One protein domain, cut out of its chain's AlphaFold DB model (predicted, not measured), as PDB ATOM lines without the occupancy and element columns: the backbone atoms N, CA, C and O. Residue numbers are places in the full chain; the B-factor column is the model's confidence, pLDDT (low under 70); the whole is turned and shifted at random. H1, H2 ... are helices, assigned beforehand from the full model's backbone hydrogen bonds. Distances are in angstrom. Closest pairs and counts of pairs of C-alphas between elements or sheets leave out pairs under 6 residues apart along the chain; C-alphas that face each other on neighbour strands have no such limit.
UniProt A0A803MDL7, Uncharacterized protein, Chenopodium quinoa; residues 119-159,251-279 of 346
ATOM      1  N   LYS A 119      23.410 -31.871  33.611       85.38
ATOM      2  CA  LYS A 119      22.028 -32.109  33.154       85.38
ATOM      3  C   LYS A 119      21.084 -31.067  33.757       85.38
ATOM      4  O   LYS A 119      20.362 -30.417  33.009       85.38
ATOM      5  N   ILE A 120      21.180 -30.825  35.068       86.25
ATOM      6  CA  ILE A 120      20.413 -29.788  35.780       86.25
ATOM      7  C   ILE A 120      20.663 -28.401  35.172       86.25
ATOM      8  O   ILE A 120      19.708 -27.729  34.790       86.25
ATOM      9  N   LYS A 121      21.929 -27.995  34.985       86.56
ATOM     10  CA  LYS A 121      22.274 -26.696  34.373       86.56
ATOM     11  C   LYS A 121      21.730 -26.549  32.943       86.56
ATOM     12  O   LYS A 121      21.303 -25.459  32.571       86.56
ATOM     13  N   LYS A 122      21.712 -27.626  32.140       89.38
ATOM     14  CA  LYS A 122      21.092 -27.612  30.800       89.38
ATOM     15  C   LYS A 122      19.578 -27.383  30.896       89.38
ATOM     16  O   LYS A 122      19.066 -26.523  30.191       89.38
ATOM     17  N   LEU A 123      18.891 -28.109  31.779       89.94
ATOM     18  CA  LEU A 123      17.441 -28.000  31.976       89.94
ATOM     19  C   LEU A 123      17.029 -26.610  32.486       89.94
ATOM     20  O   LEU A 123      16.140 -26.002  31.905       89.94
ATOM     21  N   GLN A 124      17.743 -26.058  33.472       89.88
ATOM     22  CA  GLN A 124      17.532 -24.689  33.972       89.88
ATOM     23  C   GLN A 124      17.742 -23.622  32.885       89.88
ATOM     24  O   GLN A 124      17.010 -22.636  32.822       89.88
ATOM     25  N   ARG A 125      18.722 -23.812  31.989       89.88
ATOM     26  CA  ARG A 125      18.920 -22.909  30.846       89.88
ATOM     27  C   ARG A 125      17.785 -23.020  29.825       89.88
ATOM     28  O   ARG A 125      17.388 -22.003  29.267       89.88
ATOM     29  N   CYS A 126      17.260 -24.221  29.581       91.12
ATOM     30  CA  CYS A 126      16.101 -24.412  28.708       91.12
ATOM     31  C   CYS A 126      14.821 -23.805  29.309       91.12
ATOM     32  O   CYS A 126      14.122 -23.088  28.601       91.12
ATOM     33  N   GLU A 127      14.556 -24.018  30.605       92.44
ATOM     34  CA  GLU A 127      13.462 -23.385  31.365       92.44
ATOM     35  C   GLU A 127      13.450 -21.862  31.155       92.44
ATOM     36  O   GLU A 127      12.454 -21.302  30.698       92.44
ATOM     37  N   PHE A 128      14.587 -21.210  31.398       91.94
ATOM     38  CA  PHE A 128      14.761 -19.766  31.226       91.94
ATOM     39  C   PHE A 128      14.537 -19.286  29.783       91.94
ATOM     40  O   PHE A 128      13.875 -18.273  29.565       91.94
ATOM     41  N   LEU A 129      15.041 -20.019  28.784       92.88
ATOM     42  CA  LEU A 129      14.831 -19.672  27.375       92.88
ATOM     43  C   LEU A 129      13.352 -19.765  26.969       92.88
ATOM     44  O   LEU A 129      12.886 -18.928  26.197       92.88
ATOM     45  N   TYR A 130      12.603 -20.740  27.494       93.75
ATOM     46  CA  TYR A 130      11.158 -20.812  27.273       93.75
ATOM     47  C   TYR A 130      10.402 -19.691  27.999       93.75
ATOM     48  O   TYR A 130       9.494 -19.109  27.412       93.75
ATOM     49  N   GLN A 131      10.805 -19.333  29.224       93.62
ATOM     50  CA  GLN A 131      10.231 -18.194  29.952       93.62
ATOM     51  C   GLN A 131      10.425 -16.875  29.189       93.62
ATOM     52  O   GLN A 131       9.449 -16.153  28.998       93.62
ATOM     53  N   ILE A 132      11.634 -16.593  28.682       92.75
ATOM     54  CA  ILE A 132      11.904 -15.412  27.840       92.75
ATOM     55  C   ILE A 132      10.997 -15.395  26.608       92.75
ATOM     56  O   ILE A 132      10.299 -14.411  26.388       92.75
ATOM     57  N   LYS A 133      10.952 -16.490  25.839       92.38
ATOM     58  CA  LYS A 133      10.132 -16.552  24.619       92.38
ATOM     59  C   LYS A 133       8.632 -16.431  24.886       92.38
ATOM     60  O   LYS A 133       7.898 -15.924  24.046       92.38
ATOM     61  N   ARG A 134       8.152 -16.913  26.037       90.56
ATOM     62  CA  ARG A 134       6.751 -16.738  26.442       90.56
ATOM     63  C   ARG A 134       6.455 -15.273  26.756       90.56
ATOM     64  O   ARG A 134       5.447 -14.754  26.299       90.56
ATOM     65  N   ILE A 135       7.349 -14.615  27.492       90.31
ATOM     66  CA  ILE A 135       7.238 -13.198  27.856       90.31
ATOM     67  C   ILE A 135       7.289 -12.295  26.615       90.31
ATOM     68  O   ILE A 135       6.517 -11.349  26.525       90.31
ATOM     69  N   GLU A 136       8.143 -12.619  25.643       89.44
ATOM     70  CA  GLU A 136       8.205 -11.961  24.333       89.44
ATOM     71  C   GLU A 136       6.842 -12.028  23.615       89.44
ATOM     72  O   GLU A 136       6.275 -10.990  23.282       89.44
ATOM     73  N   LEU A 137       6.243 -13.219  23.492       88.69
ATOM     74  CA  LEU A 137       4.908 -13.393  22.902       88.69
ATOM     75  C   LEU A 137       3.800 -12.671  23.688       88.69
ATOM     76  O   LEU A 137       2.988 -11.961  23.103       88.69
ATOM     77  N   GLU A 138       3.784 -12.791  25.017       87.06
ATOM     78  CA  GLU A 138       2.844 -12.065  25.887       87.06
ATOM     79  C   GLU A 138       3.016 -10.537  25.816       87.06
ATOM     80  O   GLU A 138       2.106  -9.806  26.208       87.06
ATOM     81  N   SER A 139       4.176 -10.041  25.371       85.06
ATOM     82  CA  SER A 139       4.415  -8.612  25.143       85.06
ATOM     83  C   SER A 139       3.944  -8.136  23.768       85.06
ATOM     84  O   SER A 139       3.639  -6.961  23.632       85.06
ATOM     85  N   MET A 140       3.815  -9.037  22.784       83.62
ATOM     86  CA  MET A 140       3.157  -8.751  21.500       83.62
ATOM     87  C   MET A 140       1.629  -8.700  21.643       83.62
ATOM     88  O   MET A 140       0.971  -7.928  20.957       83.62
ATOM     89  N   GLU A 141       1.067  -9.517  22.541       79.94
ATOM     90  CA  GLU A 141      -0.371  -9.544  22.860       79.94
ATOM     91  C   GLU A 141      -0.830  -8.299  23.639       79.94
ATOM     92  O   GLU A 141      -1.987  -7.891  23.561       79.94
ATOM     93  N   ARG A 142       0.078  -7.666  24.392       77.12
ATOM     94  CA  ARG A 142      -0.185  -6.401  25.085       77.12
ATOM     95  C   ARG A 142       0.093  -5.238  24.140       77.12
ATOM     96  O   ARG A 142       1.233  -5.038  23.737       77.12
ATOM     97  N   GLU A 143      -0.925  -4.422  23.869       62.84
ATOM     98  CA  GLU A 143      -0.755  -3.143  23.169       62.84
ATOM     99  C   GLU A 143       0.429  -2.342  23.735       62.84
ATOM    100  O   GLU A 143       0.613  -2.242  24.957       62.84
ATOM    101  N   ALA A 144       1.215  -1.747  22.837       55.59
ATOM    102  CA  ALA A 144       2.453  -1.066  23.182       55.59
ATOM    103  C   ALA A 144       2.252   0.007  24.273       55.59
ATOM    104  O   ALA A 144       1.550   0.996  24.075       55.59
ATOM    105  N   GLY A 145       2.930  -0.170  25.414       56.50
ATOM    106  CA  GLY A 145       3.199   0.907  26.377       56.50
ATOM    107  C   GLY A 145       2.571   0.813  27.774       56.50
ATOM    108  O   GLY A 145       2.912   1.642  28.610       56.50
ATOM    109  N   LYS A 146       1.697  -0.159  28.087       59.47
ATOM    110  CA  LYS A 146       0.940  -0.129  29.367       59.47
ATOM    111  C   LYS A 146       1.618  -0.763  30.598       59.47
ATOM    112  O   LYS A 146       1.287  -0.362  31.709       59.47
ATOM    113  N   VAL A 147       2.547  -1.721  30.461       60.78
ATOM    114  CA  VAL A 147       3.252  -2.340  31.615       60.78
ATOM    115  C   VAL A 147       4.699  -2.720  31.253       60.78
ATOM    116  O   VAL A 147       4.889  -3.407  30.247       60.78
ATOM    117  N   PRO A 148       5.719  -2.366  32.066       69.19
ATOM    118  CA  PRO A 148       7.093  -2.827  31.867       69.19
ATOM    119  C   PRO A 148       7.213  -4.356  31.877       69.19
ATOM    120  O   PRO A 148       6.696  -5.036  32.766       69.19
ATOM    121  N   VAL A 149       7.949  -4.904  30.912       72.31
ATOM    122  CA  VAL A 149       8.211  -6.344  30.834       72.31
ATOM    123  C   VAL A 149       9.172  -6.758  31.952       72.31
ATOM    124  O   VAL A 149      10.355  -6.416  31.932       72.31
ATOM    125  N   LYS A 150       8.676  -7.526  32.930       77.62
ATOM    126  CA  LYS A 150       9.515  -8.120  33.979       77.62
ATOM    127  C   LYS A 150      10.226  -9.362  33.441       77.62
ATOM    128  O   LYS A 150       9.681 -10.464  33.473       77.62
ATOM    129  N   TRP A 151      11.453  -9.173  32.973       74.12
ATOM    130  CA  TRP A 151      12.330 -10.270  32.576       74.12
ATOM    131  C   TRP A 151      12.742 -11.133  33.783       74.12
ATOM    132  O   TRP A 151      12.934 -10.596  34.878       74.12
ATOM    133  N   PRO A 152      12.874 -12.463  33.618       77.44
ATOM    134  CA  PRO A 152      13.409 -13.335  34.654       77.44
ATOM    135  C   PRO A 152      14.915 -13.103  34.826       77.44
ATOM    136  O   PRO A 152      15.624 -12.810  33.863       77.44
ATOM    137  N   ASP A 153      15.421 -13.292  36.045       75.31
ATOM    138  CA  ASP A 153      16.860 -13.263  36.309       75.31
ATOM    139  C   ASP A 153      17.583 -14.395  35.561       75.31
ATOM    140  O   ASP A 153      17.134 -15.545  35.549       75.31
ATOM    141  N   VAL A 154      18.746 -14.090  34.976       73.81
ATOM    142  CA  VAL A 154      19.587 -15.091  34.297       73.81
ATOM    143  C   VAL A 154      20.018 -16.173  35.305       73.81
ATOM    144  O   VAL A 154      20.687 -15.840  36.290       73.81
ATOM    145  N   PRO A 155      19.723 -17.473  35.075       65.69
ATOM    146  CA  PRO A 155      19.998 -18.530  36.042       65.69
ATOM    147  C   PRO A 155      21.476 -18.613  36.438       65.69
ATOM    148  O   PRO A 155      22.319 -19.087  35.677       65.69
ATOM    149  N   ASN A 156      21.772 -18.193  37.672       61.09
ATOM    150  CA  ASN A 156      23.060 -18.342  38.354       61.09
ATOM    151  C   ASN A 156      24.304 -18.021  37.501       61.09
ATOM    152  O   ASN A 156      25.228 -18.829  37.378       61.09
ATOM    153  N   GLN A 157      24.378 -16.788  36.992       52.81
ATOM    154  CA  GLN A 157      25.629 -16.246  36.443       52.81
ATOM    155  C   GLN A 157      26.626 -15.799  37.535       52.81
ATOM    156  O   GLN A 157      27.813 -15.620  37.252       52.81
ATOM    157  N   LYS A 158      26.187 -15.691  38.803       55.09
ATOM    158  CA  LYS A 158      27.077 -15.540  39.968       55.09
ATOM    159  C   LYS A 158      27.972 -16.780  40.080       55.09
ATOM    160  O   LYS A 158      27.559 -17.813  40.602       55.09
ATOM    161  N   ARG A 159      29.214 -16.670  39.595       53.75
ATOM    162  CA  ARG A 159      30.260 -17.679  39.817       53.75
ATOM    163  C   ARG A 159      30.442 -17.851  41.328       53.75
ATOM    164  O   ARG A 159      30.936 -16.939  41.989       53.75
ATOM    165  N   GLY A 251      17.292 -36.481  42.809       73.38
ATOM    166  CA  GLY A 251      15.959 -35.866  42.704       73.38
ATOM    167  C   GLY A 251      15.914 -34.466  42.055       73.38
ATOM    168  O   GLY A 251      15.015 -34.194  41.259       73.38
ATOM    169  N   ASN A 252      16.905 -33.586  42.260       81.12
ATOM    170  CA  ASN A 252      16.896 -32.232  41.668       81.12
ATOM    171  C   ASN A 252      16.916 -32.250  40.128       81.12
ATOM    172  O   ASN A 252      16.391 -31.339  39.486       81.12
ATOM    173  N   GLY A 253      17.499 -33.293  39.524       80.19
ATOM    174  CA  GLY A 253      17.448 -33.524  38.076       80.19
ATOM    175  C   GLY A 253      16.035 -33.744  37.533       80.19
ATOM    176  O   GLY A 253      15.734 -33.276  36.436       80.19
ATOM    177  N   PHE A 254      15.171 -34.407  38.306       83.06
ATOM    178  CA  PHE A 254      13.768 -34.646  37.964       83.06
ATOM    179  C   PHE A 254      12.956 -33.351  38.076       83.06
ATOM    180  O   PHE A 254      12.312 -32.939  37.115       83.06
ATOM    181  N   TYR A 255      13.103 -32.623  39.189       85.25
ATOM    182  CA  TYR A 255      12.437 -31.332  39.397       85.25
ATOM    183  C   TYR A 255      12.830 -30.271  38.349       85.25
ATOM    184  O   TYR A 255      11.971 -29.563  37.823       85.25
ATOM    185  N   ALA A 256      14.112 -30.197  37.968       86.56
ATOM    186  CA  ALA A 256      14.560 -29.347  36.860       86.56
ATOM    187  C   ALA A 256      13.971 -29.787  35.502       86.56
ATOM    188  O   ALA A 256      13.728 -28.948  34.633       86.56
ATOM    189  N   GLY A 257      13.718 -31.088  35.319       86.94
ATOM    190  CA  GLY A 257      13.037 -31.644  34.148       86.94
ATOM    191  C   GLY A 257      11.573 -31.212  34.069       86.94
ATOM    192  O   GLY A 257      11.149 -30.706  33.030       86.94
ATOM    193  N   ILE A 258      10.836 -31.322  35.180       88.56
ATOM    194  CA  ILE A 258       9.451 -30.844  35.304       88.56
ATOM    195  C   ILE A 258       9.379 -29.346  35.000       88.56
ATOM    196  O   ILE A 258       8.634 -28.939  34.112       88.56
ATOM    197  N   LYS A 259      10.207 -28.522  35.654       90.44
ATOM    198  CA  LYS A 259      10.233 -27.068  35.421       90.44
ATOM    199  C   LYS A 259      10.494 -26.689  33.964       90.44
ATOM    200  O   LYS A 259       9.774 -25.868  33.402       90.44
ATOM    201  N   CYS A 260      11.490 -27.315  33.337       91.69
ATOM    202  CA  CYS A 260      11.787 -27.111  31.921       91.69
ATOM    203  C   CYS A 260      10.613 -27.517  31.012       91.69
ATOM    204  O   CYS A 260      10.389 -26.878  29.983       91.69
ATOM    205  N   SER A 261       9.875 -28.566  31.381       90.62
ATOM    206  CA  SER A 261       8.728 -29.079  30.624       90.62
ATOM    207  C   SER A 261       7.524 -28.144  30.722       90.62
ATOM    208  O   SER A 261       7.027 -27.686  29.696       90.62
ATOM    209  N   LEU A 262       7.151 -27.740  31.940       91.75
ATOM    210  CA  LEU A 262       6.076 -26.773  32.187       91.75
ATOM    211  C   LEU A 262       6.365 -25.418  31.520       91.75
ATOM    212  O   LEU A 262       5.472 -24.801  30.941       91.75
ATOM    213  N   ALA A 263       7.621 -24.959  31.541       91.44
ATOM    214  CA  ALA A 263       8.023 -23.744  30.831       91.44
ATOM    215  C   ALA A 263       7.850 -23.883  29.305       91.44
ATOM    216  O   ALA A 263       7.350 -22.956  28.666       91.44
ATOM    217  N   ARG A 264       8.203 -25.042  28.721       93.25
ATOM    218  CA  ARG A 264       7.980 -25.347  27.295       93.25
ATOM    219  C   ARG A 264       6.495 -25.347  26.942       93.25
ATOM    220  O   ARG A 264       6.121 -24.719  25.959       93.25
ATOM    221  N   GLU A 265       5.668 -26.046  27.711       90.69
ATOM    222  CA  GLU A 265       4.220 -26.149  27.479       90.69
ATOM    223  C   GLU A 265       3.551 -24.772  27.583       90.69
ATOM    224  O   GLU A 265       2.817 -24.365  26.686       90.69
ATOM    225  N   SER A 266       3.915 -23.990  28.603       90.62
ATOM    226  CA  SER A 266       3.453 -22.612  28.783       90.62
ATOM    227  C   SER A 266       3.875 -21.682  27.629       90.62
ATOM    228  O   SER A 266       3.085 -20.842  27.199       90.62
ATOM    229  N   TYR A 267       5.083 -21.855  27.076       91.69
ATOM    230  CA  TYR A 267       5.514 -21.172  25.849       91.69
ATOM    231  C   TYR A 267       4.696 -21.597  24.619       91.69
ATOM    232  O   TYR A 267       4.284 -20.736  23.843       91.69
ATOM    233  N   LEU A 268       4.442 -22.896  24.431       90.56
ATOM    234  CA  LEU A 268       3.676 -23.396  23.284       90.56
ATOM    235  C   LEU A 268       2.224 -22.902  23.309       90.56
ATOM    236  O   LEU A 268       1.749 -22.423  22.285       90.56
ATOM    237  N   ALA A 269       1.574 -22.905  24.475       89.12
ATOM    238  CA  ALA A 269       0.229 -22.355  24.644       89.12
ATOM    239  C   ALA A 269       0.166 -20.842  24.347       89.12
ATOM    240  O   ALA A 269      -0.797 -20.363  23.752       89.12
ATOM    241  N   ALA A 270       1.201 -20.073  24.715       88.50
ATOM    242  CA  ALA A 270       1.301 -18.666  24.320       88.50
ATOM    243  C   ALA A 270       1.535 -18.502  22.809       88.50
ATOM    244  O   ALA A 270       0.951 -17.617  22.194       88.50
ATOM    245  N   LYS A 271       2.344 -19.369  22.191       89.69
ATOM    246  CA  LYS A 271       2.612 -19.334  20.746       89.69
ATOM    247  C   LYS A 271       1.356 -19.627  19.923       89.69
ATOM    248  O   LYS A 271       1.111 -18.942  18.934       89.69
ATOM    249  N   GLU A 272       0.573 -20.615  20.335       88.88
ATOM    250  CA  GLU A 272      -0.694 -20.969  19.694       88.88
ATOM    251  C   GLU A 272      -1.710 -19.827  19.809       88.88
ATOM    252  O   GLU A 272      -2.275 -19.419  18.801       88.88
ATOM    253  N   ARG A 273      -1.859 -19.231  21.001       87.25
ATOM    254  CA  ARG A 273      -2.763 -18.092  21.233       87.25
ATOM    255  C   ARG A 273      -2.382 -16.837  20.438       87.25
ATOM    256  O   ARG A 273      -3.248 -16.219  19.835       87.25
ATOM    257  N   VAL A 274      -1.103 -16.451  20.459       86.56
ATOM    258  CA  VAL A 274      -0.633 -15.161  19.916       86.56
ATOM    259  C   VAL A 274      -0.372 -15.218  18.409       86.56
ATOM    260  O   VAL A 274      -0.555 -14.218  17.724       86.56
ATOM    261  N   LEU A 275       0.057 -16.368  17.875       87.56
ATOM    262  CA  LEU A 275       0.425 -16.510  16.457       87.56
ATOM    263  C   LEU A 275      -0.504 -17.440  15.661       87.56
ATOM    264  O   LEU A 275      -0.280 -17.626  14.469       87.56
ATOM    265  N   GLY A 276      -1.481 -18.099  16.296       83.06
ATOM    266  CA  GLY A 276      -2.313 -19.132  15.658       83.06
ATOM    267  C   GLY A 276      -1.554 -20.419  15.295       83.06
ATOM    268  O   GLY A 276      -2.112 -21.312  14.661       83.06
ATOM    269  N   ILE A 277      -0.273 -20.538  15.667       79.19
ATOM    270  CA  ILE A 277       0.578 -21.673  15.286       79.19
ATOM    271  C   ILE A 277       0.437 -22.781  16.326       79.19
ATOM    272  O   ILE A 277       1.164 -22.798  17.325       79.19
ATOM    273  N   GLN A 278      -0.454 -23.735  16.055       74.38
ATOM    274  CA  GLN A 278      -0.583 -24.949  16.852       74.38
ATOM    275  C   GLN A 278       0.723 -25.757  16.807       74.38
ATOM    276  O   GLN A 278       1.223 -26.144  15.748       74.38
ATOM    277  N   GLY A 279       1.328 -25.963  17.977       64.19
ATOM    278  CA  GLY A 279       2.522 -26.791  18.126       64.19
ATOM    279  C   GLY A 279       2.155 -28.244  18.411       64.19
ATOM    280  O   GLY A 279       1.135 -28.516  19.034       64.19
TER     281      GLY A 279
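This is residues 119 to 159 and 251 to 279 of the 346 residues of an uncharacterized protein of Chenopodium quinoa (UniProt A0A803MDL7). Two long helices, H2 and H1, lie side by side and run the same way; after H1, residues 142 to 159 fold back along H1 on the side away from H2, in one flat layer. The printed part has 70 residues with two named helices, H1 then H2, and no named strand: the class is all helix. It is only just loose, close to compact, with a radius of gyration of the C-alphas of 13.7 A, and spans 40 by 30 by 13 A.

H2, residues 252 to 275, and H1, residues 119 to 141, touch; their closest C-alphas, of Cys 260 and Glu 127, are 4.1 A apart. They run the same way at a shallow tilt of 21 degrees. In H1 and H2 every O i to N i+4 pair is within hydrogen-bond range.

H2 measures 34.0 A from C-alpha 252 at (16.896, -32.232, 41.668) to C-alpha 275. H1 measures 33.4 A from C-alpha 119 at (22.028, -32.109, 33.154) to C-alpha 141.

The C-alphas farthest apart, of Gly 145 and Gly 251, are 42.2 A apart. Residues 160 to 250 are not printed; C-alphas 159 and 251 are 23.3 A apart across this cut, where the link from H1 to H2 runs. The model's pLDDT is under 70 at residues 143 to 148, 155 to 159 and 279.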